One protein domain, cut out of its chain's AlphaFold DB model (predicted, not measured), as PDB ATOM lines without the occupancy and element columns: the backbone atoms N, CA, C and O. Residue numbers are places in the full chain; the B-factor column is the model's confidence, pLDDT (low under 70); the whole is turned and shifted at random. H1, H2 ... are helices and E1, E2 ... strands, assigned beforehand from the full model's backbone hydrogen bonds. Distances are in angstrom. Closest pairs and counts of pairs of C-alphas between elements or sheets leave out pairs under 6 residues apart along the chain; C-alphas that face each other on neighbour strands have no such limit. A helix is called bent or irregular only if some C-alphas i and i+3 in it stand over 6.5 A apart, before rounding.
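AT A GLANCE: This is residues 2 to 176 of the 281 residues of an uncharacterized protein of Halomonas olivaria (UniProt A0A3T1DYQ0). A small, twisted sheet of four short strands forms a wall, with helix H3 over one face, and the two other long helices lie at opposite ends of the longest axis: H2 beyond the E1 edge, near H3, and H7 beyond the E4 edge, packed on the short helix H5. Long loops link these parts, and residues 145 to 151 stick out. The printed part has 175 residues, with seven named helices and four named strands in the order H1, H2, E1, H3, E2, H4, E3, H5, E4, H6, H7; the mixed sheet runs E1, E2, E3, E4. The class is mixed, helices and strands, with under half of the residues in named elements. The whole is compact, with a radius of gyration of the C-alphas of 17.2 A, and rounded, spanning 47 by 37 by 37 A.

HOW THE PARTS SIT: In the sheet, E1 (residues 60 to 63) and E2 (residues 93 to 97) are parallel at 26 degrees, with N 61 and O 93 within hydrogen-bond range at 2.8 A. E2 and E3 (residues 121 to 124) are parallel at 13 degrees, with N 96 and O 121 at 2.9 A. E3 and E4 (residues 136 to 139) are antiparallel at 161 degrees, with N 122 and O 138 at 2.7 A. From edge strand E1 to edge strand E4 the strands' lines turn by 55 degrees. H3 (residues 77 to 90) is on the sheet at a height of 9.9 A, making two layers, helix on one face of a sheet. It lies over E2, with the closest C-alphas, Cys 87 and Leu 93, 6.2 A apart, and runs along the strands at 5 degrees to E2 on the local plane, which is fitted to 6 C-alphas. E1, H3, E2 form a strand-helix-strand unit, two parallel neighbour strands with a helix between, and so do E2, H4 (residues 111 to 115) and E3; both crossovers are right-handed. H4 only grazes the sheet, with residues 111 to 112, and touches H3 at residues 77 to 81 of H3 alone, where the C-alphas of Pro 77 and Ser 115 are closest at 4.1 A. H2 (residues 38 to 51) is close to H3 but not clearly touching, at a shallow tilt of 21 degrees, the same way, with the closest C-alphas, Glu 38 and Tyr 79, 6.1 A apart. H5 (residues 126 to 129) touches H7 (residues 160 to 175), and H7 touches it with residues 162 to 169 alone; the closest C-alphas of the two, those of Ala 129 and Ala 166, are 4.1 A apart. H6 (residues 141 to 147) only grazes the sheet, with residues 143 to 145. H1 (residues 2 to 6) touches no helix and is not on the sheet. In H1, H3 and H7 every O i to N i+4 pair is within hydrogen-bond range; H2 has 9 of 10, H4 0 of 1 but 2 of 2 O i to N i+3 pairs, H6 1 of 3 and 2 of 4, and H5 is too short for an i+4 pair.

IN THESE COORDINATES: E2 spans 12.6 A, E3 10.1 A, and E1 and E4 9.8 A each. H3 is 20.4 A long, H2 20.0 A and H7 22.5 A; H6 is 10.7 A, H4 8.0 A, H5 6.7 A and H1 6.4 A. H5 and H6 are irregular, but only just: C-alphas 126 and 129 are 6.7 A apart, and 144 and 147 are 6.6 A apart. C-alpha 2, where H1 begins, is at (30.438, 52.771, -11.579); E2 begins at C-alpha 93 (15.610, 47.399, -5.758), and H7 ends at C-alpha 175 (21.407, 17.004, -20.150).

THE WHOLE: The two C-alphas farthest apart, those of Thr 51 and Glu 175, are 51.0 A apart. The printed part has no cut. The long links are H1 to H2, E1 to H3, E2 to H4 and H6 to H7. The mean pLDDT of the printed part is 96.9, and no printed residue is under 70.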
ATOM      1  N   MET A   2      31.394  53.188 -12.632       92.19
ATOM      2  CA  MET A   2      30.438  52.771 -11.579       92.19
ATOM      3  C   MET A   2      30.780  51.423 -10.924       92.19
ATOM      4  O   MET A   2      30.842  51.330  -9.705       92.19
ATOM      5  N   THR A   3      31.114  50.399 -11.711       94.62
ATOM      6  CA  THR A   3      31.530  49.094 -11.167       94.62
ATOM      7  C   THR A   3      32.818  49.179 -10.340       94.62
ATOM      8  O   THR A   3      32.916  48.534  -9.304       94.62
ATOM      9  N   LEU A   4      33.773  50.040 -10.717       94.00
ATOM     10  CA  LEU A   4      34.962  50.319  -9.896       94.00
ATOM     11  C   LEU A   4      34.587  50.975  -8.559       94.00
ATOM     12  O   LEU A   4      35.168  50.641  -7.529       94.00
ATOM     13  N   ALA A   5      33.604  51.883  -8.554       95.62
ATOM     14  CA  ALA A   5      33.094  52.486  -7.326       95.62
ATOM     15  C   ALA A   5      32.529  51.410  -6.389       95.62
ATOM     16  O   ALA A   5      32.934  51.348  -5.225       95.62
ATOM     17  N   MET A   6      31.690  50.521  -6.932       96.44
ATOM     18  CA  MET A   6      31.033  49.432  -6.204       96.44
ATOM     19  C   MET A   6      32.028  48.404  -5.646       96.44
ATOM     20  O   MET A   6      31.876  47.986  -4.499       96.44
ATOM     21  N   THR A   7      33.100  48.072  -6.378       96.31
ATOM     22  CA  THR A   7      34.108  47.083  -5.953       96.31
ATOM     23  C   THR A   7      34.750  47.418  -4.603       96.31
ATOM     24  O   THR A   7      35.277  48.515  -4.380       96.31
ATOM     25  N   GLY A   8      34.722  46.437  -3.693       92.50
ATOM     26  CA  GLY A   8      35.137  46.540  -2.289       92.50
ATOM     27  C   GLY A   8      36.588  46.970  -2.062       92.50
ATOM     28  O   GLY A   8      36.863  47.856  -1.252       92.50
ATOM     29  N   LYS A   9      37.518  46.349  -2.788       92.19
ATOM     30  CA  LYS A   9      38.956  46.407  -2.501       92.19
ATOM     31  C   LYS A   9      39.665  47.485  -3.329       92.19
ATOM     32  O   LYS A   9      39.388  47.640  -4.516       92.19
ATOM     33  N   VAL A  10      40.587  48.225  -2.705       91.44
ATOM     34  CA  VAL A  10      41.350  49.300  -3.374       91.44
ATOM     35  C   VAL A  10      42.427  48.735  -4.291       91.44
ATOM     36  O   VAL A  10      42.497  49.111  -5.456       91.44
ATOM     37  N   LEU A  11      43.252  47.817  -3.791       90.00
ATOM     38  CA  LEU A  11      44.293  47.166  -4.581       90.00
ATOM     39  C   LEU A  11      43.833  45.768  -5.022       90.00
ATOM     40  O   LEU A  11      43.336  45.011  -4.185       90.00
ATOM     41  N   PRO A  12      44.002  45.392  -6.301       90.69
ATOM     42  CA  PRO A  12      44.575  46.183  -7.399       90.69
ATOM     43  C   PRO A  12      43.536  47.021  -8.177       90.69
ATOM     44  O   PRO A  12      43.869  47.614  -9.196       90.69
ATOM     45  N   TYR A  13      42.266  47.037  -7.761       92.38
ATOM     46  CA  TYR A  13      41.169  47.428  -8.652       92.38
ATOM     47  C   TYR A  13      40.951  48.940  -8.828       92.38
ATOM     48  O   TYR A  13      40.444  49.342  -9.866       92.38
ATOM     49  N   LYS A  14      41.272  49.780  -7.835       92.12
ATOM     50  CA  LYS A  14      40.844  51.197  -7.772       92.12
ATOM     51  C   LYS A  14      41.980  52.206  -7.603       92.12
ATOM     52  O   LYS A  14      41.775  53.362  -7.957       92.12
ATOM     53  N   ASN A  15      43.124  51.785  -7.056       91.12
ATOM     54  CA  ASN A  15      44.164  52.658  -6.490       91.12
ATOM     55  C   ASN A  15      44.526  53.880  -7.353       91.12
ATOM     56  O   ASN A  15      44.488  54.999  -6.857       91.12
ATOM     57  N   ASP A  16      44.788  53.671  -8.645       91.50
ATOM     58  CA  ASP A  16      45.307  54.715  -9.541       91.50
ATOM     59  C   ASP A  16      44.344  55.055 -10.692       91.50
ATOM     60  O   ASP A  16      44.758  55.513 -11.755       91.50
ATOM     61  N   PHE A  17      43.038  54.838 -10.493       92.31
ATOM     62  CA  PHE A  17      41.997  55.120 -11.496       92.31
ATOM     63  C   PHE A  17      41.225  56.429 -11.247       92.31
ATOM     64  O   PHE A  17      40.237  56.704 -11.928       92.31
ATOM     65  N   GLY A  18      41.685  57.251 -10.297       90.62
ATOM     66  CA  GLY A  18      41.079  58.538  -9.944       90.62
ATOM     67  C   GLY A  18      39.916  58.432  -8.945       90.62
ATOM     68  O   GLY A  18      39.636  57.352  -8.420       90.62
ATOM     69  N   PRO A  19      39.239  59.552  -8.635       90.56
ATOM     70  CA  PRO A  19      38.080  59.538  -7.754       90.56
ATOM     71  C   PRO A  19      36.935  58.745  -8.389       90.56
ATOM     72  O   PRO A  19      36.631  58.873  -9.577       90.56
ATOM     73  N   MET A  20      36.290  57.918  -7.575       93.12
ATOM     74  CA  MET A  20      35.141  57.134  -8.012       93.12
ATOM     75  C   MET A  20      33.896  58.026  -8.129       93.12
ATOM     76  O   MET A  20      33.776  58.988  -7.367       93.12
ATOM     77  N   PRO A  21      32.955  57.714  -9.040       92.19
ATOM     78  CA  PRO A  21      31.640  58.352  -9.056       92.19
ATOM     79  C   PRO A  21      30.967  58.348  -7.673       92.19
ATOM     80  O   PRO A  21      31.097  57.374  -6.930       92.19
ATOM     81  N   GLY A  22      30.265  59.441  -7.351       90.69
ATOM     82  CA  GLY A  22      29.501  59.591  -6.108       90.69
ATOM     83  C   GLY A  22      28.223  58.744  -6.064       90.69
ATOM     84  O   GLY A  22      27.926  58.009  -7.003       90.69
ATOM     85  N   ASP A  23      27.478  58.868  -4.962       94.69
ATOM     86  CA  ASP A  23      26.232  58.136  -4.668       94.69
ATOM     87  C   ASP A  23      26.365  56.600  -4.684       94.69
ATOM     88  O   ASP A  23      25.409  55.864  -4.929       94.69
ATOM     89  N   VAL A  24      27.565  56.105  -4.365       97.06
ATOM     90  CA  VAL A  24      27.844  54.690  -4.104       97.06
ATOM     91  C   VAL A  24      28.309  54.545  -2.662       97.06
ATOM     92  O   VAL A  24      29.412  54.959  -2.305       97.06
ATOM     93  N   PHE A  25      27.463  53.932  -1.839       97.38
ATOM     94  CA  PHE A  25      27.699  53.717  -0.412       97.38
ATOM     95  C   PHE A  25      27.951  52.239  -0.134       97.38
ATOM     96  O   PHE A  25      27.575  51.373  -0.926       97.38
ATOM     97  N   ARG A  26      28.617  51.938   0.982       96.19
ATOM     98  CA  ARG A  26      29.038  50.575   1.304       96.19
ATOM     99  C   ARG A  26      28.715  50.214   2.739       96.19
ATOM    100  O   ARG A  26      29.221  50.843   3.660       96.19
ATOM    101  N   ALA A  27      27.952  49.143   2.895       97.44
ATOM    102  CA  ALA A  27      27.850  48.408   4.143       97.44
ATOM    103  C   ALA A  27      28.853  47.236   4.141       97.44
ATOM    104  O   ALA A  27      29.210  46.738   3.067       97.44
ATOM    105  N   PRO A  28      29.348  46.802   5.312       96.94
ATOM    106  CA  PRO A  28      30.176  45.611   5.408       96.94
ATOM    107  C   PRO A  28      29.345  44.367   5.065       96.94
ATOM    108  O   PRO A  28      28.179  44.268   5.443       96.94
ATOM    109  N   PHE A  29      29.942  43.416   4.349       98.12
ATOM    110  CA  PHE A  29      29.318  42.119   4.071       98.12
ATOM    111  C   PHE A  29      29.247  41.283   5.364       98.12
ATOM    112  O   PHE A  29      30.206  41.342   6.140       98.12
ATOM    113  N   PRO A  30      28.167  40.516   5.619       97.50
ATOM    114  CA  PRO A  30      28.075  39.657   6.797       97.50
ATOM    115  C   PRO A  30      29.167  38.586   6.750       97.50
ATOM    116  O   PRO A  30      29.181  37.709   5.890       97.50
ATOM    117  N   ASN A  31      30.115  38.675   7.674       96.56
ATOM    118  CA  ASN A  31      31.222  37.742   7.768       96.56
ATOM    119  C   ASN A  31      31.643  37.564   9.233       96.56
ATOM    120  O   ASN A  31      32.534  38.276   9.712       96.56
ATOM    121  N   PRO A  32      31.020  36.612   9.953       93.00
ATOM    122  CA  PRO A  32      31.328  36.363  11.356       93.00
ATOM    123  C   PRO A  32      32.791  35.982  11.610       93.00
ATOM    124  O   PRO A  32      33.310  36.309  12.675       93.00
ATOM    125  N   LEU A  33      33.476  35.362  10.636       90.69
ATOM    126  CA  LEU A  33      34.904  35.024  10.742       90.69
ATOM    127  C   LEU A  33      35.770  36.276  10.916       90.69
ATOM    128  O   LEU A  33      36.740  36.256  11.667       90.69
ATOM    129  N   HIS A  34      35.368  37.383  10.286       90.12
ATOM    130  CA  HIS A  34      36.042  38.683  10.383       90.12
ATOM    131  C   HIS A  34      35.298  39.665  11.296       90.12
ATOM    132  O   HIS A  34      35.454  40.879  11.175       90.12
ATOM    133  N   GLY A  35      34.479  39.145  12.216       94.19
ATOM    134  CA  GLY A  35      33.823  39.928  13.264       94.19
ATOM    135  C   GLY A  35      32.615  40.754  12.814       94.19
ATOM    136  O   GLY A  35      32.145  41.592  13.581       94.19
ATOM    137  N   ILE A  36      32.090  40.533  11.606       97.38
ATOM    138  CA  ILE A  36      30.888  41.215  11.117       97.38
ATOM    139  C   ILE A  36      29.701  40.260  11.202       97.38
ATOM    140  O   ILE A  36      29.534  39.386  10.354       97.38
ATOM    141  N   SER A  37      28.856  40.430  12.218       98.31
ATOM    142  CA  SER A  37      27.585  39.708  12.283       98.31
ATOM    143  C   SER A  37      26.605  40.190  11.208       98.31
ATOM    144  O   SER A  37      26.746  41.274  10.637       98.31
ATOM    145  N   GLU A  38      25.582  39.383  10.950       98.12
ATOM    146  CA  GLU A  38      24.475  39.745  10.060       98.12
ATOM    147  C   GLU A  38      23.754  41.011  10.533       98.12
ATOM    148  O   GLU A  38      23.557  41.937   9.743       98.12
ATOM    149  N   ASP A  39      23.471  41.103  11.835       98.25
ATOM    150  CA  ASP A  39      22.869  42.291  12.447       98.25
ATOM    151  C   ASP A  39      23.748  43.529  12.270       98.25
ATOM    152  O   ASP A  39      23.252  44.576  11.861       98.25
ATOM    153  N   ALA A  40      25.064  43.409  12.487       98.50
ATOM    154  CA  ALA A  40      25.990  44.525  12.309       98.50
ATOM    155  C   ALA A  40      26.024  45.017  10.852       98.50
ATOM    156  O   ALA A  40      26.118  46.219  10.599       98.50
ATOM    157  N   SER A  41      25.919  44.100   9.884       98.62
ATOM    158  CA  SER A  41      25.819  44.446   8.465       98.62
ATOM    159  C   SER A  41      24.516  45.191   8.146       98.62
ATOM    160  O   SER A  41      24.553  46.250   7.515       98.62
ATOM    161  N   LEU A  42      23.369  44.702   8.627       98.69
ATOM    162  CA  LEU A  42      22.070  45.358   8.426       98.69
ATOM    163  C   LEU A  42      21.995  46.720   9.136       98.69
ATOM    164  O   LEU A  42      21.495  47.692   8.569       98.69
ATOM    165  N   ASP A  43      22.530  46.827  10.349       98.62
ATOM    166  CA  ASP A  43      22.578  48.078  11.110       98.62
ATOM    167  C   ASP A  43      23.480  49.122  10.456       98.62
ATOM    168  O   ASP A  43      23.166  50.316  10.484       98.62
ATOM    169  N   ALA A  44      24.557  48.697   9.798       98.62
ATOM    170  CA  ALA A  44      25.363  49.593   8.983       98.62
ATOM    171  C   ALA A  44      24.554  50.165   7.806       98.62
ATOM    172  O   ALA A  44      24.621  51.370   7.569       98.62
ATOM    173  N   ILE A  45      23.721  49.362   7.126       98.69
ATOM    174  CA  ILE A  45      22.812  49.863   6.074       98.69
ATOM    175  C   ILE A  45      21.824  50.885   6.659       98.69
ATOM    176  O   ILE A  45      21.675  51.986   6.128       98.69
ATOM    177  N   ARG A  46      21.199  50.573   7.800       98.56
ATOM    178  CA  ARG A  46      20.281  51.500   8.492       98.56
ATOM    179  C   ARG A  46      20.970  52.783   8.956       98.56
ATOM    180  O   ARG A  46      20.325  53.827   9.051       98.56
ATOM    181  N   THR A  47      22.260  52.712   9.267       98.62
ATOM    182  CA  THR A  47      23.070  53.880   9.623       98.62
ATOM    183  C   THR A  47      23.319  54.746   8.395       98.62
ATOM    184  O   THR A  47      22.995  55.930   8.455       98.62
ATOM    185  N   LEU A  48      23.747  54.160   7.265       98.31
ATOM    186  CA  LEU A  48      23.894  54.868   5.982       98.31
ATOM    187  C   LEU A  48      22.613  55.621   5.603       98.31
ATOM    188  O   LEU A  48      22.676  56.759   5.137       98.31
ATOM    189  N   PHE A  49      21.446  55.028   5.879       98.44
ATOM    190  CA  PHE A  49      20.148  55.664   5.653       98.44
ATOM    191  C   PHE A  49      19.908  56.964   6.428       98.44
ATOM    192  O   PHE A  49      19.100  57.800   6.018       98.44
ATOM    193  N   LYS A  50      20.603  57.143   7.550       97.81
ATOM    194  CA  LYS A  50      20.499  58.316   8.423       97.81
ATOM    195  C   LYS A  50      21.635  59.309   8.207       97.81
ATOM    196  O   LYS A  50      21.440  60.492   8.476       97.81
ATOM    197  N   THR A  51      22.804  58.843   7.775       97.94
ATOM    198  CA  THR A  51      24.029  59.651   7.725       97.94
ATOM    199  C   THR A  51      24.423  60.080   6.320       97.94
ATOM    200  O   THR A  51      24.930  61.186   6.159       97.94
ATOM    201  N   ASP A  52      24.167  59.246   5.313       97.38
ATOM    202  CA  ASP A  52      24.787  59.391   3.995       97.38
ATOM    203  C   ASP A  52      23.764  59.510   2.859       97.38
ATOM    204  O   ASP A  52      23.900  60.369   1.986       97.38
ATOM    205  N   ILE A  53      22.706  58.691   2.872       97.75
ATOM    206  CA  ILE A  53      21.671  58.711   1.832       97.75
ATOM    207  C   ILE A  53      20.304  58.298   2.366       97.75
ATOM    208  O   ILE A  53      20.140  57.201   2.865       97.75
ATOM    209  N   ALA A  54      19.281  59.139   2.212       97.75
ATOM    210  CA  ALA A  54      17.928  58.772   2.629       97.75
ATOM    211  C   ALA A  54      17.396  57.555   1.830       97.75
ATOM    212  O   ALA A  54      17.589  57.536   0.613       97.75
ATOM    213  N   PRO A  55      16.641  56.616   2.443       97.94
ATOM    214  CA  PRO A  55      16.166  55.401   1.768       97.94
ATOM    215  C   PRO A  55      15.423  55.659   0.451       97.94
ATOM    216  O   PRO A  55      15.686  55.009  -0.550       97.94
ATOM    217  N   HIS A  56      14.556  56.678   0.409       97.31
ATOM    218  CA  HIS A  56      13.794  57.042  -0.797       97.31
ATOM    219  C   HIS A  56      14.659  57.594  -1.947       97.31
ATOM    220  O   HIS A  56      14.165  57.773  -3.058       97.31
ATOM    221  N   ARG A  57      15.931  57.923  -1.681       97.62
ATOM    222  CA  ARG A  57      16.927  58.297  -2.695       97.62
ATOM    223  C   ARG A  57      17.834  57.125  -3.080       97.62
ATOM    224  O   ARG A  57      18.605  57.262  -4.026       97.62
ATOM    225  N   THR A  58      17.759  55.995  -2.381       98.31
ATOM    226  CA  THR A  58      18.532  54.790  -2.687       98.31
ATOM    227  C   THR A  58      17.827  53.997  -3.783       98.31
ATOM    228  O   THR A  58      16.754  53.448  -3.572       98.31
ATOM    229  N   ALA A  59      18.434  53.915  -4.969       97.69
ATOM    230  CA  ALA A  59      17.838  53.189  -6.091       97.69
ATOM    231  C   ALA A  59      17.889  51.664  -5.904       97.69
ATOM    232  O   ALA A  59      16.927  50.965  -6.218       97.69
ATOM    233  N   ALA A  60      19.019  51.151  -5.416       98.44
ATOM    234  CA  ALA A  60      19.243  49.721  -5.298       98.44
ATOM    235  C   ALA A  60      20.251  49.368  -4.201       98.44
ATOM    236  O   ALA A  60      21.165  50.144  -3.912       98.44
ATOM    237  N   ILE A  61      20.126  48.154  -3.669       98.75
ATOM    238  CA  ILE A  61      21.193  47.449  -2.961       98.75
ATOM    239  C   ILE A  61      21.684  46.323  -3.869       98.75
ATOM    240  O   ILE A  61      20.892  45.528  -4.367       98.75
ATOM    241  N   VAL A  62      22.999  46.263  -4.084       98.75
ATOM    242  CA  VAL A  62      23.643  45.241  -4.918       98.75
ATOM    243  C   VAL A  62      24.461  44.311  -4.037       98.75
ATOM    244  O   VAL A  62      25.274  44.782  -3.240       98.75
ATOM    245  N   ILE A  63      24.261  43.004  -4.191       98.75
ATOM    246  CA  ILE A  63      24.946  41.978  -3.405       98.75
ATOM    247  C   ILE A  63      25.305  40.765  -4.263       98.75
ATOM    248  O   ILE A  63      24.505  40.304  -5.071       98.75
ATOM    249  N   GLU A  64      26.499  40.219  -4.056       98.81
ATOM    250  CA  GLU A  64      26.860  38.874  -4.510       98.81
ATOM    251  C   GLU A  64      26.347  37.859  -3.465       98.81
ATOM    252  O   GLU A  64      26.781  37.949  -2.311       98.81
ATOM    253  N   PRO A  65      25.464  36.892  -3.799       98.69
ATOM    254  CA  PRO A  65      25.010  35.885  -2.826       98.69
ATOM    255  C   PRO A  65      26.166  35.053  -2.247       98.69
ATOM    256  O   PRO A  65      26.151  34.665  -1.078       98.69
ATOM    257  N   VAL A  66      27.203  34.835  -3.059       98.69
ATOM    258  CA  VAL A  66      28.517  34.353  -2.627       98.69
ATOM    259  C   VAL A  66      29.558  35.329  -3.157       98.69
ATOM    260  O   VAL A  66      29.727  35.434  -4.371       98.69
ATOM    261  N   GLN A  67      30.266  36.040  -2.275       98.12
ATOM    262  CA  GLN A  67      31.292  36.993  -2.711       98.12
ATOM    263  C   GLN A  67      32.400  36.272  -3.462       98.12
ATOM    264  O   GLN A  67      33.044  35.389  -2.909       98.12
ATOM    265  N   GLY A  68      32.686  36.683  -4.692       97.12
ATOM    266  CA  GLY A  68      33.724  36.061  -5.494       97.12
ATOM    267  C   GLY A  68      35.130  36.441  -5.044       97.12
ATOM    268  O   GLY A  68      35.730  35.830  -4.159       97.12
ATOM    269  N   GLU A  69      35.674  37.512  -5.623       97.56
ATOM    270  CA  GLU A  69      37.026  37.993  -5.296       97.56
ATOM    271  C   GLU A  69      37.181  38.384  -3.815       97.56
ATOM    272  O   GLU A  69      38.292  38.364  -3.283       97.56
ATOM    273  N   GLY A  70      36.066  38.701  -3.140       96.44
ATOM    274  CA  GLY A  70      36.014  38.995  -1.706       96.44
ATOM    275  C   GLY A  70      36.450  37.830  -0.818       96.44
ATOM    276  O   GLY A  70      36.878  38.077   0.307       96.44
ATOM    277  N   GLY A  71      36.441  36.600  -1.342       97.06
ATOM    278  CA  GLY A  71      36.925  35.414  -0.644       97.06
ATOM    279  C   GLY A  71      35.869  34.341  -0.447       97.06
ATOM    280  O   GLY A  71      35.921  33.659   0.555       97.06
ATOM    281  N   PHE A  72      34.906  34.162  -1.344       98.12
ATOM    282  CA  PHE A  72      33.981  33.015  -1.339       98.12
ATOM    283  C   PHE A  72      33.149  32.928  -0.049       98.12
ATOM    284  O   PHE A  72      32.775  31.844   0.392       98.12
ATOM    285  N   TYR A  73      32.892  34.074   0.584       98.12
ATOM    286  CA  TYR A  73      32.019  34.155   1.748       98.12
ATOM    287  C   TYR A  73      30.567  34.105   1.286       98.12
ATOM    288  O   TYR A  73      30.174  34.808   0.352       98.12
ATOM    289  N   ILE A  74      29.791  33.242   1.931       98.50
ATOM    290  CA  ILE A  74      28.412  32.934   1.565       98.50
ATOM    291  C   ILE A  74      27.502  33.775   2.457       98.50
ATOM    292  O   ILE A  74      27.600  33.688   3.681       98.50
ATOM    293  N   ALA A  75      26.625  34.581   1.860       98.44
ATOM    294  CA  ALA A  75      25.564  35.232   2.616       98.44
ATOM    295  C   ALA A  75      24.561  34.160   3.058       98.44
ATOM    296  O   ALA A  75      24.142  33.328   2.250       98.44
ATOM    297  N   SER A  76      24.171  34.160   4.333       98.38
ATOM    298  CA  SER A  76      23.197  33.180   4.803       98.38
ATOM    299  C   SER A  76      21.822  33.419   4.155       98.38
ATOM    300  O   SER A  76      21.476  34.558   3.812       98.38
ATOM    301  N   PRO A  77      20.993  32.367   4.019       98.56
ATOM    302  CA  PRO A  77      19.601  32.518   3.609       98.56
ATOM    303  C   PRO A  77      18.823  33.541   4.443       98.56
ATOM    304  O   PRO A  77      17.992  34.265   3.900       98.56
ATOM    305  N   ASP A  78      19.087  33.612   5.746       98.50
ATOM    306  CA  ASP A  78      18.344  34.480   6.658       98.50
ATOM    307  C   ASP A  78      18.768  35.945   6.519       98.50
ATOM    308  O   ASP A  78      17.901  36.820   6.446       98.50
ATOM    309  N   TYR A  79      20.062  36.213   6.325       98.75
ATOM    310  CA  TYR A  79      20.540  37.546   5.962       98.75
ATOM    311  C   TYR A  79      19.936  38.028   4.638       98.75
ATOM    312  O   TYR A  79      19.455  39.158   4.554       98.75
ATOM    313  N   LEU A  80      19.920  37.179   3.603       98.81
ATOM    314  CA  LEU A  80      19.360  37.543   2.296       98.81
ATOM    315  C   LEU A  80      17.858  37.851   2.389       98.81
ATOM    316  O   LEU A  80      17.406  38.852   1.833       98.81
ATOM    317  N   LYS A  81      17.092  37.063   3.156       98.88
ATOM    318  CA  LYS A  81      15.674  37.352   3.441       98.88
ATOM    319  C   LYS A  81      15.489  38.670   4.189       98.88
ATOM    320  O   LYS A  81      14.606  39.447   3.832       98.88
ATOM    321  N   ALA A  82      16.315  38.943   5.197       98.81
ATOM    322  CA  ALA A  82      16.265  40.203   5.933       98.81
ATOM    323  C   ALA A  82      16.603  41.402   5.032       98.81
ATOM    324  O   ALA A  82      15.940  42.438   5.104       98.81
ATOM    325  N   LEU A  83      17.582  41.250   4.135       98.81
ATOM    326  CA  LEU A  83      17.951  42.273   3.162       98.81
ATOM    327  C   LEU A  83      16.827  42.538   2.151       98.81
ATOM    328  O   LEU A  83      16.535  43.696   1.853       98.81
ATOM    329  N   ARG A  84      16.161  41.484   1.662       98.81
ATOM    330  CA  ARG A  84      14.971  41.595   0.804       98.81
ATOM    331  C   ARG A  84      13.840  42.340   1.503       98.81
ATOM    332  O   ARG A  84      13.301  43.278   0.925       98.81
ATOM    333  N   ALA A  85      13.536  41.985   2.752       98.81
ATOM    334  CA  ALA A  85      12.505  42.662   3.537       98.81
ATOM    335  C   ALA A  85      12.820  44.155   3.743       98.81
ATOM    336  O   ALA A  85      11.931  44.993   3.612       98.81
ATOM    337  N   LEU A  86      14.089  44.502   3.994       98.75
ATOM    338  CA  LEU A  86      14.538  45.895   4.094       98.75
ATOM    339  C   LEU A  86      14.370  46.655   2.767       98.75
ATOM    340  O   LEU A  86      13.994  47.828   2.760       98.75
ATOM    341  N   CYS A  87      14.644  45.995   1.641       98.69
ATOM    342  CA  CYS A  87      14.421  46.567   0.317       98.69
ATOM    343  C   CYS A  87      12.925  46.831   0.071       98.69
ATOM    344  O   CYS A  87      12.562  47.918  -0.378       98.69
ATOM    345  N   ASP A  88      12.059  45.882   0.436       98.62
ATOM    346  CA  ASP A  88      10.602  45.996   0.284       98.62
ATOM    347  C   ASP A  88      10.015  47.118   1.146       98.62
ATOM    348  O   ASP A  88       9.169  47.877   0.674       98.62
ATOM    349  N   GLU A  89      10.502  47.272   2.383       98.56
ATOM    350  CA  GLU A  89      10.088  48.336   3.307       98.56
ATOM    351  C   GLU A  89      10.278  49.738   2.706       98.56
ATOM    352  O   GLU A  89       9.457  50.635   2.913       98.56
ATOM    353  N   HIS A  90      11.360  49.936   1.952       98.50
ATOM    354  CA  HIS A  90      11.750  51.247   1.435       98.50
ATOM    355  C   HIS A  90      11.528  51.424  -0.073       98.50
ATOM    356  O   HIS A  90      11.770  52.514  -0.592       98.50
ATOM    357  N   GLY A  91      11.058  50.389  -0.776       97.88
ATOM    358  CA  GLY A  91      10.917  50.405  -2.235       97.88
ATOM    359  C   GLY A  91      12.260  50.465  -2.974       97.88
ATOM    360  O   GLY A  91      12.335  51.040  -4.059       97.88
ATOM    361  N   ILE A  92      13.313  49.904  -2.377       98.69
ATOM    362  CA  ILE A  92      14.661  49.828  -2.947       98.69
ATOM    363  C   ILE A  92      14.759  48.549  -3.784       98.69
ATOM    364  O   ILE A  92      14.267  47.503  -3.372       98.69
ATOM    365  N   LEU A  93      15.403  48.604  -4.952       98.69
ATOM    366  CA  LEU A  93      15.610  47.399  -5.758       98.69
ATOM    367  C   LEU A  93      16.715  46.523  -5.154       98.69
ATOM    368  O   LEU A  93      17.800  47.011  -4.845       98.69
ATOM    369  N   LEU A  94      16.482  45.219  -5.055       98.81
ATOM    370  CA  LEU A  94      17.540  44.253  -4.770       98.81
ATOM    371  C   LEU A  94      18.149  43.769  -6.085       98.81
ATOM    372  O   LEU A  94      17.438  43.259  -6.953       98.81
ATOM    373  N   ILE A  95      19.468  43.893  -6.213       98.81
ATOM    374  CA  ILE A  95      20.229  43.362  -7.343       98.81
ATOM    375  C   ILE A  95      21.131  42.235  -6.851       98.81
ATOM    376  O   ILE A  95      22.033  42.470  -6.046       98.81
ATOM    377  N   ALA A  96      20.909  41.025  -7.360       98.81
ATOM    378  CA  ALA A  96      21.794  39.891  -7.126       98.81
ATOM    379  C   ALA A  96      22.868  39.827  -8.222       98.81
ATOM    380  O   ALA A  96      22.560  39.594  -9.396       98.81
ATOM    381  N   ASP A  97      24.130  40.028  -7.848       98.81
ATOM    382  CA  ASP A  97      25.256  39.814  -8.749       98.81
ATOM    383  C   ASP A  97      25.667  38.339  -8.756       98.81
ATOM    384  O   ASP A  97      26.374  37.847  -7.880       98.81
ATOM    385  N   GLU A  98      25.200  37.632  -9.781       98.75
ATOM    386  CA  GLU A  98      25.410  36.203 -10.009       98.75
ATOM    387  C   GLU A  98      26.435  35.956 -11.122       98.75
ATOM    388  O   GLU A  98      26.503  34.873 -11.712       98.75
ATOM    389  N   VAL A  99      27.266  36.957 -11.438       98.75
ATOM    390  CA  VAL A  99      28.280  36.839 -12.486       98.75
ATOM    391  C   VAL A  99      29.282  35.724 -12.176       98.75
ATOM    392  O   VAL A  99      29.785  35.104 -13.110       98.75
ATOM    393  N   GLN A 100      29.622  35.465 -10.905       98.62
ATOM    394  CA  GLN A 100      30.510  34.350 -10.532       98.62
ATOM    395  C   GLN A 100      29.776  33.119  -9.988       98.62
ATOM    396  O   GLN A 100      30.221  32.007 -10.261       98.62
ATOM    397  N   SER A 101      28.684  33.305  -9.248       98.50
ATOM    398  CA  SER A 101      27.972  32.237  -8.536       98.50
ATOM    399  C   SER A 101      26.861  31.556  -9.345       98.50
ATOM    400  O   SER A 101      26.418  30.467  -8.970       98.50
ATOM    401  N   GLY A 102      26.438  32.160 -10.459       98.00
ATOM    402  CA  GLY A 102      25.400  31.625 -11.332       98.00
ATOM    403  C   GLY A 102      25.882  30.527 -12.286       98.00
ATOM    404  O   GLY A 102      27.060  30.159 -12.334       98.00
ATOM    405  N   PHE A 103      24.944  30.025 -13.087       98.19
ATOM    406  CA  PHE A 103      25.124  28.956 -14.071       98.19
ATOM    407  C   PHE A 103      25.738  27.692 -13.465       98.19
ATOM    408  O   PHE A 103      26.854  27.294 -13.808       98.19
ATOM    409  N   ALA A 104      24.987  27.059 -12.557       98.31
ATOM    410  CA  ALA A 104      25.298  25.769 -11.932       98.31
ATOM    411  C   ALA A 104      26.470  25.762 -10.939       98.31
ATOM    412  O   ALA A 104      26.694  24.769 -10.239       98.31
ATOM    413  N   ARG A 105      27.222  26.862 -10.834       98.62
ATOM    414  CA  ARG A 105      28.435  26.939 -10.012       98.62
ATOM    415  C   ARG A 105      28.188  26.572  -8.547       98.62
ATOM    416  O   ARG A 105      29.039  25.927  -7.948       98.62
ATOM    417  N   THR A 106      27.023  26.906  -8.010       98.62
ATOM    418  CA  THR A 106      26.667  26.673  -6.604       98.62
ATOM    419  C   THR A 106      25.694  25.512  -6.389       98.62
ATOM    420  O   THR A 106      25.087  25.428  -5.330       98.62
ATOM    421  N   GLY A 107      25.501  24.640  -7.387       98.19
ATOM    422  CA  GLY A 107      24.558  23.513  -7.304       98.19
ATOM    423  C   GLY A 107      23.097  23.867  -7.609       98.19
ATOM    424  O   GLY A 107      22.240  22.994  -7.716       98.19
ATOM    425  N   LYS A 108      22.824  25.152  -7.844       98.38
ATOM    426  CA  LYS A 108      21.582  25.701  -8.407       98.38
ATOM    427  C   LYS A 108      21.895  26.486  -9.673       98.38
ATOM    428  O   LYS A 108      23.069  26.751  -9.954       98.38
ATOM    429  N   LEU A 109      20.876  26.845 -10.459       98.25
ATOM    430  CA  LEU A 109      21.127  27.673 -11.637       98.25
ATOM    431  C   LEU A 109      21.659  29.044 -11.200       98.25
ATOM    432  O   LEU A 109      22.626  29.519 -11.789       98.25
ATOM    433  N   PHE A 110      21.112  29.607 -10.126       98.69
ATOM    434  CA  PHE A 110      21.605  30.803  -9.450       98.69
ATOM    435  C   PHE A 110      21.721  30.567  -7.940       98.69
ATOM    436  O   PHE A 110      20.898  29.875  -7.345       98.69
ATOM    437  N   ALA A 111      22.745  31.133  -7.301       98.69
ATOM    438  CA  ALA A 111      22.996  30.942  -5.875       98.69
ATOM    439  C   ALA A 111      21.892  31.521  -4.974       98.69
ATOM    440  O   ALA A 111      21.619  30.972  -3.909       98.69
ATOM    441  N   LEU A 112      21.218  32.589  -5.407       98.62
ATOM    442  CA  LEU A 112      20.098  33.208  -4.704       98.62
ATOM    443  C   LEU A 112      18.962  32.207  -4.443       98.62
ATOM    444  O   LEU A 112      18.287  32.310  -3.420       98.62
ATOM    445  N   GLU A 113      18.790  31.189  -5.293       98.56
ATOM    446  CA  GLU A 113      17.770  30.147  -5.113       98.56
ATOM    447  C   GLU A 113      17.897  29.414  -3.771       98.56
ATOM    448  O   GLU A 113      16.891  28.987  -3.205       98.56
ATOM    449  N   HIS A 114      19.109  29.313  -3.212       98.50
ATOM    450  CA  HIS A 114      19.339  28.709  -1.894       98.50
ATOM    451  C   HIS A 114      18.673  29.483  -0.747       98.50
ATOM    452  O   HIS A 114      18.447  28.929   0.327       98.50
ATOM    453  N   SER A 115      18.340  30.757  -0.963       98.25
ATOM    454  CA  SER A 115      17.704  31.618   0.039       98.25
ATOM    455  C   SER A 115      16.176  31.669  -0.052       98.25
ATOM    456  O   SER A 115      15.520  32.069   0.913       98.25
ATOM    457  N   GLY A 116      15.598  31.231  -1.177       98.06
ATOM    458  CA  GLY A 116      14.152  31.247  -1.412       98.06
ATOM    459  C   GLY A 116      13.544  32.639  -1.626       98.06
ATOM    460  O   GLY A 116      12.329  32.780  -1.503       98.06
ATOM    461  N   ILE A 117      14.360  33.656  -1.923       98.19
ATOM    462  CA  ILE A 117      13.897  34.999  -2.303       98.19
ATOM    463  C   ILE A 117      14.129  35.278  -3.788       98.19
ATOM    464  O   ILE A 117      14.941  34.623  -4.440       98.19
ATOM    465  N   GLU A 118      13.459  36.309  -4.293       96.94
ATOM    466  CA  GLU A 118      13.669  36.850  -5.634       96.94
ATOM    467  C   GLU A 118      14.306  38.247  -5.555       96.94
ATOM    468  O   GLU A 118      13.938  39.087  -4.724       96.94
ATOM    469  N   ALA A 119      15.280  38.498  -6.428       97.81
ATOM    470  CA  ALA A 119      15.835  39.829  -6.652       97.81
ATOM    471  C   ALA A 119      15.037  40.554  -7.746       97.81
ATOM    472  O   ALA A 119      14.478  39.921  -8.641       97.81
ATOM    473  N   ASP A 120      15.018  41.886  -7.704       98.50
ATOM    474  CA  ASP A 120      14.377  42.692  -8.749       98.50
ATOM    475  C   ASP A 120      15.172  42.650 -10.060       98.50
ATOM    476  O   ASP A 120      14.599  42.706 -11.153       98.50
ATOM    477  N   ILE A 121      16.501  42.562  -9.930       98.62
ATOM    478  CA  ILE A 121      17.458  42.417 -11.024       98.62
ATOM    479  C   ILE A 121      18.499  41.355 -10.650       98.62
ATOM    480  O   ILE A 121      18.962  41.276  -9.514       98.62
ATOM    481  N   LEU A 122      18.924  40.576 -11.634       98.38
ATOM    482  CA  LEU A 122      20.036  39.646 -11.574       98.38
ATOM    483  C   LEU A 122      21.044  39.990 -12.674       98.38
ATOM    484  O   LEU A 122      20.666  40.206 -13.829       98.38
ATOM    485  N   THR A 123      22.334  40.021 -12.340       98.75
ATOM    486  CA  THR A 123      23.414  40.156 -13.331       98.75
ATOM    487  C   THR A 123      24.150  38.842 -13.514       98.75
ATOM    488  O   THR A 123      24.464  38.154 -12.549       98.75
ATOM    489  N   THR A 124      24.456  38.476 -14.759       98.62
ATOM    490  CA  THR A 124      25.185  37.238 -15.055       98.62
ATOM    491  C   THR A 124      26.091  37.368 -16.281       98.62
ATOM    492  O   THR A 124      25.848  38.189 -17.164       98.62
ATOM    493  N   ALA A 125      27.178  36.598 -16.313       98.56
ATOM    494  CA  ALA A 125      28.157  36.530 -17.402       98.56
ATOM    495  C   ALA A 125      28.985  35.240 -17.225       98.56
ATOM    496  O   ALA A 125      28.420  34.204 -16.887       98.56
ATOM    497  N   LYS A 126      30.315  35.286 -17.407       97.75
ATOM    498  CA  LYS A 126      31.262  34.173 -17.173       97.75
ATOM    499  C   LYS A 126      30.766  32.837 -17.757       97.75
ATOM    500  O   LYS A 126      30.867  32.620 -18.963       97.75
ATOM    501  N   SER A 127      30.242  31.955 -16.904       97.25
ATOM    502  CA  SER A 127      29.754  30.623 -17.261       97.25
ATOM    503  C   SER A 127      28.559  30.651 -18.218       97.25
ATOM    504  O   SER A 127      28.397  29.682 -18.949       97.25
ATOM    505  N   LEU A 128      27.796  31.755 -18.284       98.19
ATOM    506  CA  LEU A 128      26.644  31.954 -19.182       98.19
ATOM    507  C   LEU A 128      26.904  31.456 -20.607       98.19
ATOM    508  O   LEU A 128      26.036  30.828 -21.196       98.19
ATOM    509  N   ALA A 129      28.085  31.741 -21.157       97.69
ATOM    510  CA  ALA A 129      28.453  31.366 -22.522       97.69
ATOM    511  C   ALA A 129      29.808  30.636 -22.590       97.69
ATOM    512  O   ALA A 129      30.494  30.695 -23.609       97.69
ATOM    513  N   ASN A 130      30.208  29.983 -21.489       93.81
ATOM    514  CA  ASN A 130      31.403  29.136 -21.370       93.81
ATOM    515  C   ASN A 130      32.675  29.714 -22.034       93.81
ATOM    516  O   ASN A 130      33.370  29.038 -22.790       93.81
ATOM    517  N   GLY A 131      32.964  30.992 -21.770       93.50
ATOM    518  CA  GLY A 131      34.148  31.694 -22.283       93.50
ATOM    519  C   GLY A 131      33.896  32.610 -23.485       93.50
ATOM    520  O   GLY A 131      34.710  33.500 -23.734       93.50
ATOM    521  N   MET A 132      32.762  32.479 -24.182       98.00
ATOM    522  CA  MET A 132      32.359  33.467 -25.187       98.00
ATOM    523  C   MET A 132      31.901  34.771 -24.509       98.00
ATOM    524  O   MET A 132      31.238  34.713 -23.470       98.00
ATOM    525  N   PRO A 133      32.210  35.962 -25.061       98.06
ATOM    526  CA  PRO A 133      31.809  37.224 -24.444       98.06
ATOM    527  C   PRO A 133      30.287  37.407 -24.480       98.06
ATOM    528  O   PRO A 133      29.715  37.739 -25.521       98.06
ATOM    529  N   LEU A 134      29.639  37.191 -23.337       98.44
ATOM    530  CA  LEU A 134      28.229  37.483 -23.111       98.44
ATOM    531  C   LEU A 134      28.000  37.847 -21.647       98.44
ATOM    532  O   LEU A 134      28.550  37.221 -20.740       98.44
ATOM    533  N   SER A 135      27.144  38.835 -21.429       98.44
ATOM    534  CA  SER A 135      26.549  39.131 -20.133       98.44
ATOM    535  C   SER A 135      25.062  39.411 -20.315       98.44
ATOM    536  O   SER A 135      24.610  39.726 -21.419       98.44
ATOM    537  N   ALA A 136      24.304  39.295 -19.233       98.25
ATOM    538  CA  ALA A 136      22.897  39.640 -19.190       98.25
ATOM    539  C   ALA A 136      22.561  40.368 -17.885       98.25
ATOM    540  O   ALA A 136      23.125  40.087 -16.825       98.25
ATOM    541  N   VAL A 137      21.621  41.303 -17.999       98.31
ATOM    542  CA  VAL A 137      20.901  41.918 -16.886       98.31
ATOM    543  C   VAL A 137      19.459  41.460 -17.041       98.31
ATOM    544  O   VAL A 137      18.836  41.736 -18.066       98.31
ATOM    545  N   VAL A 138      18.966  40.702 -16.071       97.81
ATOM    546  CA  VAL A 138      17.636  40.089 -16.094       97.81
ATOM    547  C   VAL A 138      16.831  40.689 -14.957       97.81
ATOM    548  O   VAL A 138      17.318  40.751 -13.841       97.81
ATOM    549  N   GLY A 139      15.610  41.128 -15.215       97.00
ATOM    550  CA  GLY A 139      14.730  41.675 -14.188       97.00
ATOM    551  C   GLY A 139      13.277  41.593 -14.627       97.00
ATOM    552  O   GLY A 139      12.982  41.182 -15.753       97.00
ATOM    553  N   SER A 140      12.358  41.989 -13.747       92.75
ATOM    554  CA  SER A 140      10.938  42.052 -14.112       92.75
ATOM    555  C   SER A 140      10.706  43.025 -15.275       92.75
ATOM    556  O   SER A 140      11.408  44.030 -15.399       92.75
ATOM    557  N   ALA A 141       9.679  42.776 -16.095       93.88
ATOM    558  CA  ALA A 141       9.336  43.656 -17.218       93.88
ATOM    559  C   ALA A 141       9.162  45.117 -16.768       93.88
ATOM    560  O   ALA A 141       9.726  46.022 -17.369       93.88
ATOM    561  N   LYS A 142       8.494  45.344 -15.626       94.38
ATOM    562  CA  LYS A 142       8.327  46.683 -15.042       94.38
ATOM    563  C   LYS A 142       9.664  47.400 -14.824       94.38
ATOM    564  O   LYS A 142       9.748  48.598 -15.073       94.38
ATOM    565  N   VAL A 143      10.676  46.695 -14.319       95.69
ATOM    566  CA  VAL A 143      11.998  47.270 -14.031       95.69
ATOM    567  C   VAL A 143      12.796  47.464 -15.320       95.69
ATOM    568  O   VAL A 143      13.367  48.533 -15.523       95.69
ATOM    569  N   MET A 144      12.802  46.468 -16.207       95.81
ATOM    570  CA  MET A 144      13.581  46.517 -17.447       95.81
ATOM    571  C   MET A 144      13.021  47.527 -18.459       95.81
ATOM    572  O   MET A 144      13.798  48.221 -19.112       95.81
ATOM    573  N   ASP A 145      11.697  47.682 -18.542       95.31
ATOM    574  CA  ASP A 145      11.038  48.617 -19.465       95.31
ATOM    575  C   ASP A 145      11.096  50.078 -18.978       95.31
ATOM    576  O   ASP A 145      10.862  51.011 -19.752       95.31
ATOM    577  N   ALA A 146      11.441  50.312 -17.703       95.75
ATOM    578  CA  ALA A 146      11.480  51.649 -17.105       95.75
ATOM    579  C   ALA A 146      12.550  52.570 -17.715       95.75
ATOM    580  O   ALA A 146      12.454  53.790 -17.589       95.75
ATOM    581  N   SER A 147      13.563  52.015 -18.386       92.50
ATOM    582  CA  SER A 147      14.621  52.808 -19.015       92.50
ATOM    583  C   SER A 147      14.130  53.577 -20.251       92.50
ATOM    584  O   SER A 147      14.792  54.519 -20.690       92.50
ATOM    585  N   GLY A 148      12.994  53.185 -20.834       91.62
ATOM    586  CA  GLY A 148      12.455  53.760 -22.064       91.62
ATOM    587  C   GLY A 148      13.218  53.360 -23.339       91.62
ATOM    588  O   GLY A 148      14.257  52.699 -23.284       91.62
ATOM    589  N   PRO A 149      12.710  53.742 -24.524       92.62
ATOM    590  CA  PRO A 149      13.285  53.320 -25.799       92.62
ATOM    591  C   PRO A 149      14.736  53.785 -25.997       92.62
ATOM    592  O   PRO A 149      15.058  54.947 -25.763       92.62
ATOM    593  N   ASN A 150      15.589  52.894 -26.517       90.44
ATOM    594  CA  ASN A 150      16.985  53.155 -26.913       90.44
ATOM    595  C   ASN A 150      17.954  53.593 -25.795       90.44
ATOM    596  O   ASN A 150      19.079  53.991 -26.094       90.44
ATOM    597  N   SER A 151      17.566  53.523 -24.521       94.06
ATOM    598  CA  SER A 151      18.440  53.897 -23.397       94.06
ATOM    599  C   SER A 151      19.429  52.804 -22.986       94.06
ATOM    600  O   SER A 151      20.466  53.103 -22.397       94.06
ATOM    601  N   LEU A 152      19.135  51.544 -23.319       95.19
ATOM    602  CA  LEU A 152      20.019  50.398 -23.128       95.19
ATOM    603  C   LEU A 152      20.516  49.932 -24.497       95.19
ATOM    604  O   LEU A 152      19.721  49.640 -25.389       95.19
ATOM    605  N   GLY A 153      21.832  49.856 -24.677       93.88
ATOM    606  CA  GLY A 153      22.410  49.481 -25.959       93.88
ATOM    607  C   GLY A 153      23.906  49.209 -25.893       93.88
ATOM    608  O   GLY A 153      24.559  49.394 -24.870       93.88
ATOM    609  N   GLY A 154      24.436  48.739 -27.014       94.69
ATOM    610  CA  GLY A 154      25.849  48.440 -27.212       94.69
ATOM    611  C   GLY A 154      26.030  47.668 -28.512       94.69
ATOM    612  O   GLY A 154      25.240  46.780 -28.816       94.69
ATOM    613  N   THR A 155      27.055  48.001 -29.298       96.62
ATOM    614  CA  THR A 155      27.241  47.454 -30.657       96.62
ATOM    615  C   THR A 155      27.319  45.929 -30.692       96.62
ATOM    616  O   THR A 155      26.842  45.308 -31.636       96.62
ATOM    617  N   TYR A 156      27.917  45.324 -29.664       96.56
ATOM    618  CA  TYR A 156      28.104  43.875 -29.565       96.56
ATOM    619  C   TYR A 156      27.135  43.197 -28.588       96.56
ATOM    620  O   TYR A 156      27.278  42.002 -28.320       96.56
ATOM    621  N   SER A 157      26.163  43.938 -28.048       94.75
ATOM    622  CA  SER A 157      25.163  43.392 -27.133       94.75
ATOM    623  C   SER A 157      24.353  42.297 -27.829       94.75
ATOM    624  O   SER A 157      23.840  42.506 -28.925       94.75
ATOM    625  N   GLY A 158      24.251  41.122 -27.200       95.88
ATOM    626  CA  GLY A 158      23.511  39.990 -27.765       95.88
ATOM    627  C   GLY A 158      24.143  39.400 -29.030       95.88
ATOM    628  O   GLY A 158      23.417  38.975 -29.927       95.88
ATOM    629  N   ASN A 159      25.481  39.392 -29.127       97.81
ATOM    630  CA  ASN A 159      26.188  38.779 -30.253       97.81
ATOM    631  C   ASN A 159      25.649  37.355 -30.538       97.81
ATOM    632  O   ASN A 159      25.644  36.521 -29.631       97.81
ATOM    633  N   PRO A 160      25.239  37.041 -31.782       98.12
ATOM    634  CA  PRO A 160      24.532  35.797 -32.085       98.12
ATOM    635  C   PRO A 160      25.377  34.538 -31.851       98.12
ATOM    636  O   PRO A 160      24.830  33.514 -31.450       98.12
ATOM    637  N   LEU A 161      26.699  34.604 -32.046       98.25
ATOM    638  CA  LEU A 161      27.592  33.478 -31.765       98.25
ATOM    639  C   LEU A 161      27.690  33.224 -30.256       98.25
ATOM    640  O   LEU A 161      27.579  32.082 -29.816       98.25
ATOM    641  N   SER A 162      27.840  34.284 -29.461       98.44
ATOM    642  CA  SER A 162      27.819  34.172 -28.002       98.44
ATOM    643  C   SER A 162      26.466  33.668 -27.482       98.44
ATOM    644  O   SER A 162      26.433  32.853 -26.563       98.44
ATOM    645  N   CYS A 163      25.350  34.097 -28.082       98.56
ATOM    646  CA  CYS A 163      24.013  33.597 -27.750       98.56
ATOM    647  C   CYS A 163      23.858  32.104 -28.079       98.56
ATOM    648  O   CYS A 163      23.313  31.363 -27.266       98.56
ATOM    649  N   ALA A 164      24.371  31.642 -29.225       98.62
ATOM    650  CA  ALA A 164      24.372  30.221 -29.571       98.62
ATOM    651  C   ALA A 164      25.179  29.385 -28.562       98.62
ATOM    652  O   ALA A 164      24.720  28.331 -28.131       98.62
ATOM    653  N   ALA A 165      26.341  29.886 -28.124       98.56
ATOM    654  CA  ALA A 165      27.119  29.246 -27.066       98.56
ATOM    655  C   ALA A 165      26.343  29.183 -25.739       98.56
ATOM    656  O   ALA A 165      26.344  28.146 -25.084       98.56
ATOM    657  N   ALA A 166      25.641  30.255 -25.361       98.56
ATOM    658  CA  ALA A 166      24.835  30.272 -24.142       98.56
ATOM    659  C   ALA A 166      23.660  29.282 -24.179       98.56
ATOM    660  O   ALA A 166      23.385  28.618 -23.182       98.56
ATOM    661  N   LEU A 167      22.995  29.137 -25.329       98.62
ATOM    662  CA  LEU A 167      21.946  28.130 -25.515       98.62
ATOM    663  C   LEU A 167      22.496  26.711 -25.320       98.62
ATOM    664  O   LEU A 167      21.934  25.955 -24.532       98.62
ATOM    665  N   ALA A 168      23.640  26.398 -25.934       98.50
ATOM    666  CA  ALA A 168      24.303  25.107 -25.756       98.50
ATOM    667  C   ALA A 168      24.732  24.862 -24.295       98.50
ATOM    668  O   ALA A 168      24.600  23.754 -23.787       98.50
ATOM    669  N   VAL A 169      25.198  25.893 -23.577       98.38
ATOM    670  CA  VAL A 169      25.498  25.789 -22.136       98.38
ATOM    671  C   VAL A 169      24.252  25.423 -21.333       98.38
ATOM    672  O   VAL A 169      24.319  24.556 -20.465       98.38
ATOM    673  N   ILE A 170      23.115  26.066 -21.609       98.12
ATOM    674  CA  ILE A 170      21.850  25.780 -20.918       98.12
ATOM    675  C   ILE A 170      21.386  24.343 -21.195       98.12
ATOM    676  O   ILE A 170      20.868  23.693 -20.286       98.12
ATOM    677  N   GLU A 171      21.565  23.846 -22.421       98.19
ATOM    678  CA  GLU A 171      21.281  22.453 -22.788       98.19
ATOM    679  C   GLU A 171      22.186  21.485 -22.018       98.19
ATOM    680  O   GLU A 171      21.675  20.625 -21.304       98.19
ATOM    681  N   VAL A 172      23.506  21.699 -22.035       98.12
ATOM    682  CA  VAL A 172      24.480  20.871 -21.300       98.12
ATOM    683  C   VAL A 172      24.188  20.844 -19.800       98.12
ATOM    684  O   VAL A 172      24.240  19.780 -19.186       98.12
ATOM    685  N   ILE A 173      23.828  21.984 -19.193       98.25
ATOM    686  CA  ILE A 173      23.464  22.034 -17.767       98.25
ATOM    687  C   ILE A 173      22.331  21.054 -17.446       98.25
ATOM    688  O   ILE A 173      22.384  20.392 -16.407       98.25
ATOM    689  N   LYS A 174      21.337  20.952 -18.335       96.44
ATOM    690  CA  LYS A 174      20.180  20.065 -18.179       96.44
ATOM    691  C   LYS A 174      20.520  18.612 -18.504       96.44
ATOM    692  O   LYS A 174      20.171  17.729 -17.732       96.44
ATOM    693  N   GLU A 175      21.171  18.360 -19.634       97.75
ATOM    694  CA  GLU A 175      21.407  17.004 -20.150       97.75
ATOM    695  C   GLU A 175      22.466  16.238 -19.348       97.75
ATOM    696  O   GLU A 175      22.332  15.033 -19.134       97.75
ATOM    697  N   GLU A 176      23.493  16.932 -18.853       97.12
ATOM    698  CA  GLU A 176      24.608  16.319 -18.123       97.12
ATOM    699  C   GLU A 176      24.461  16.394 -16.590       97.12
ATOM    700  O   GLU A 176      25.395  16.034 -15.866       97.12
TER     701      GLU A 176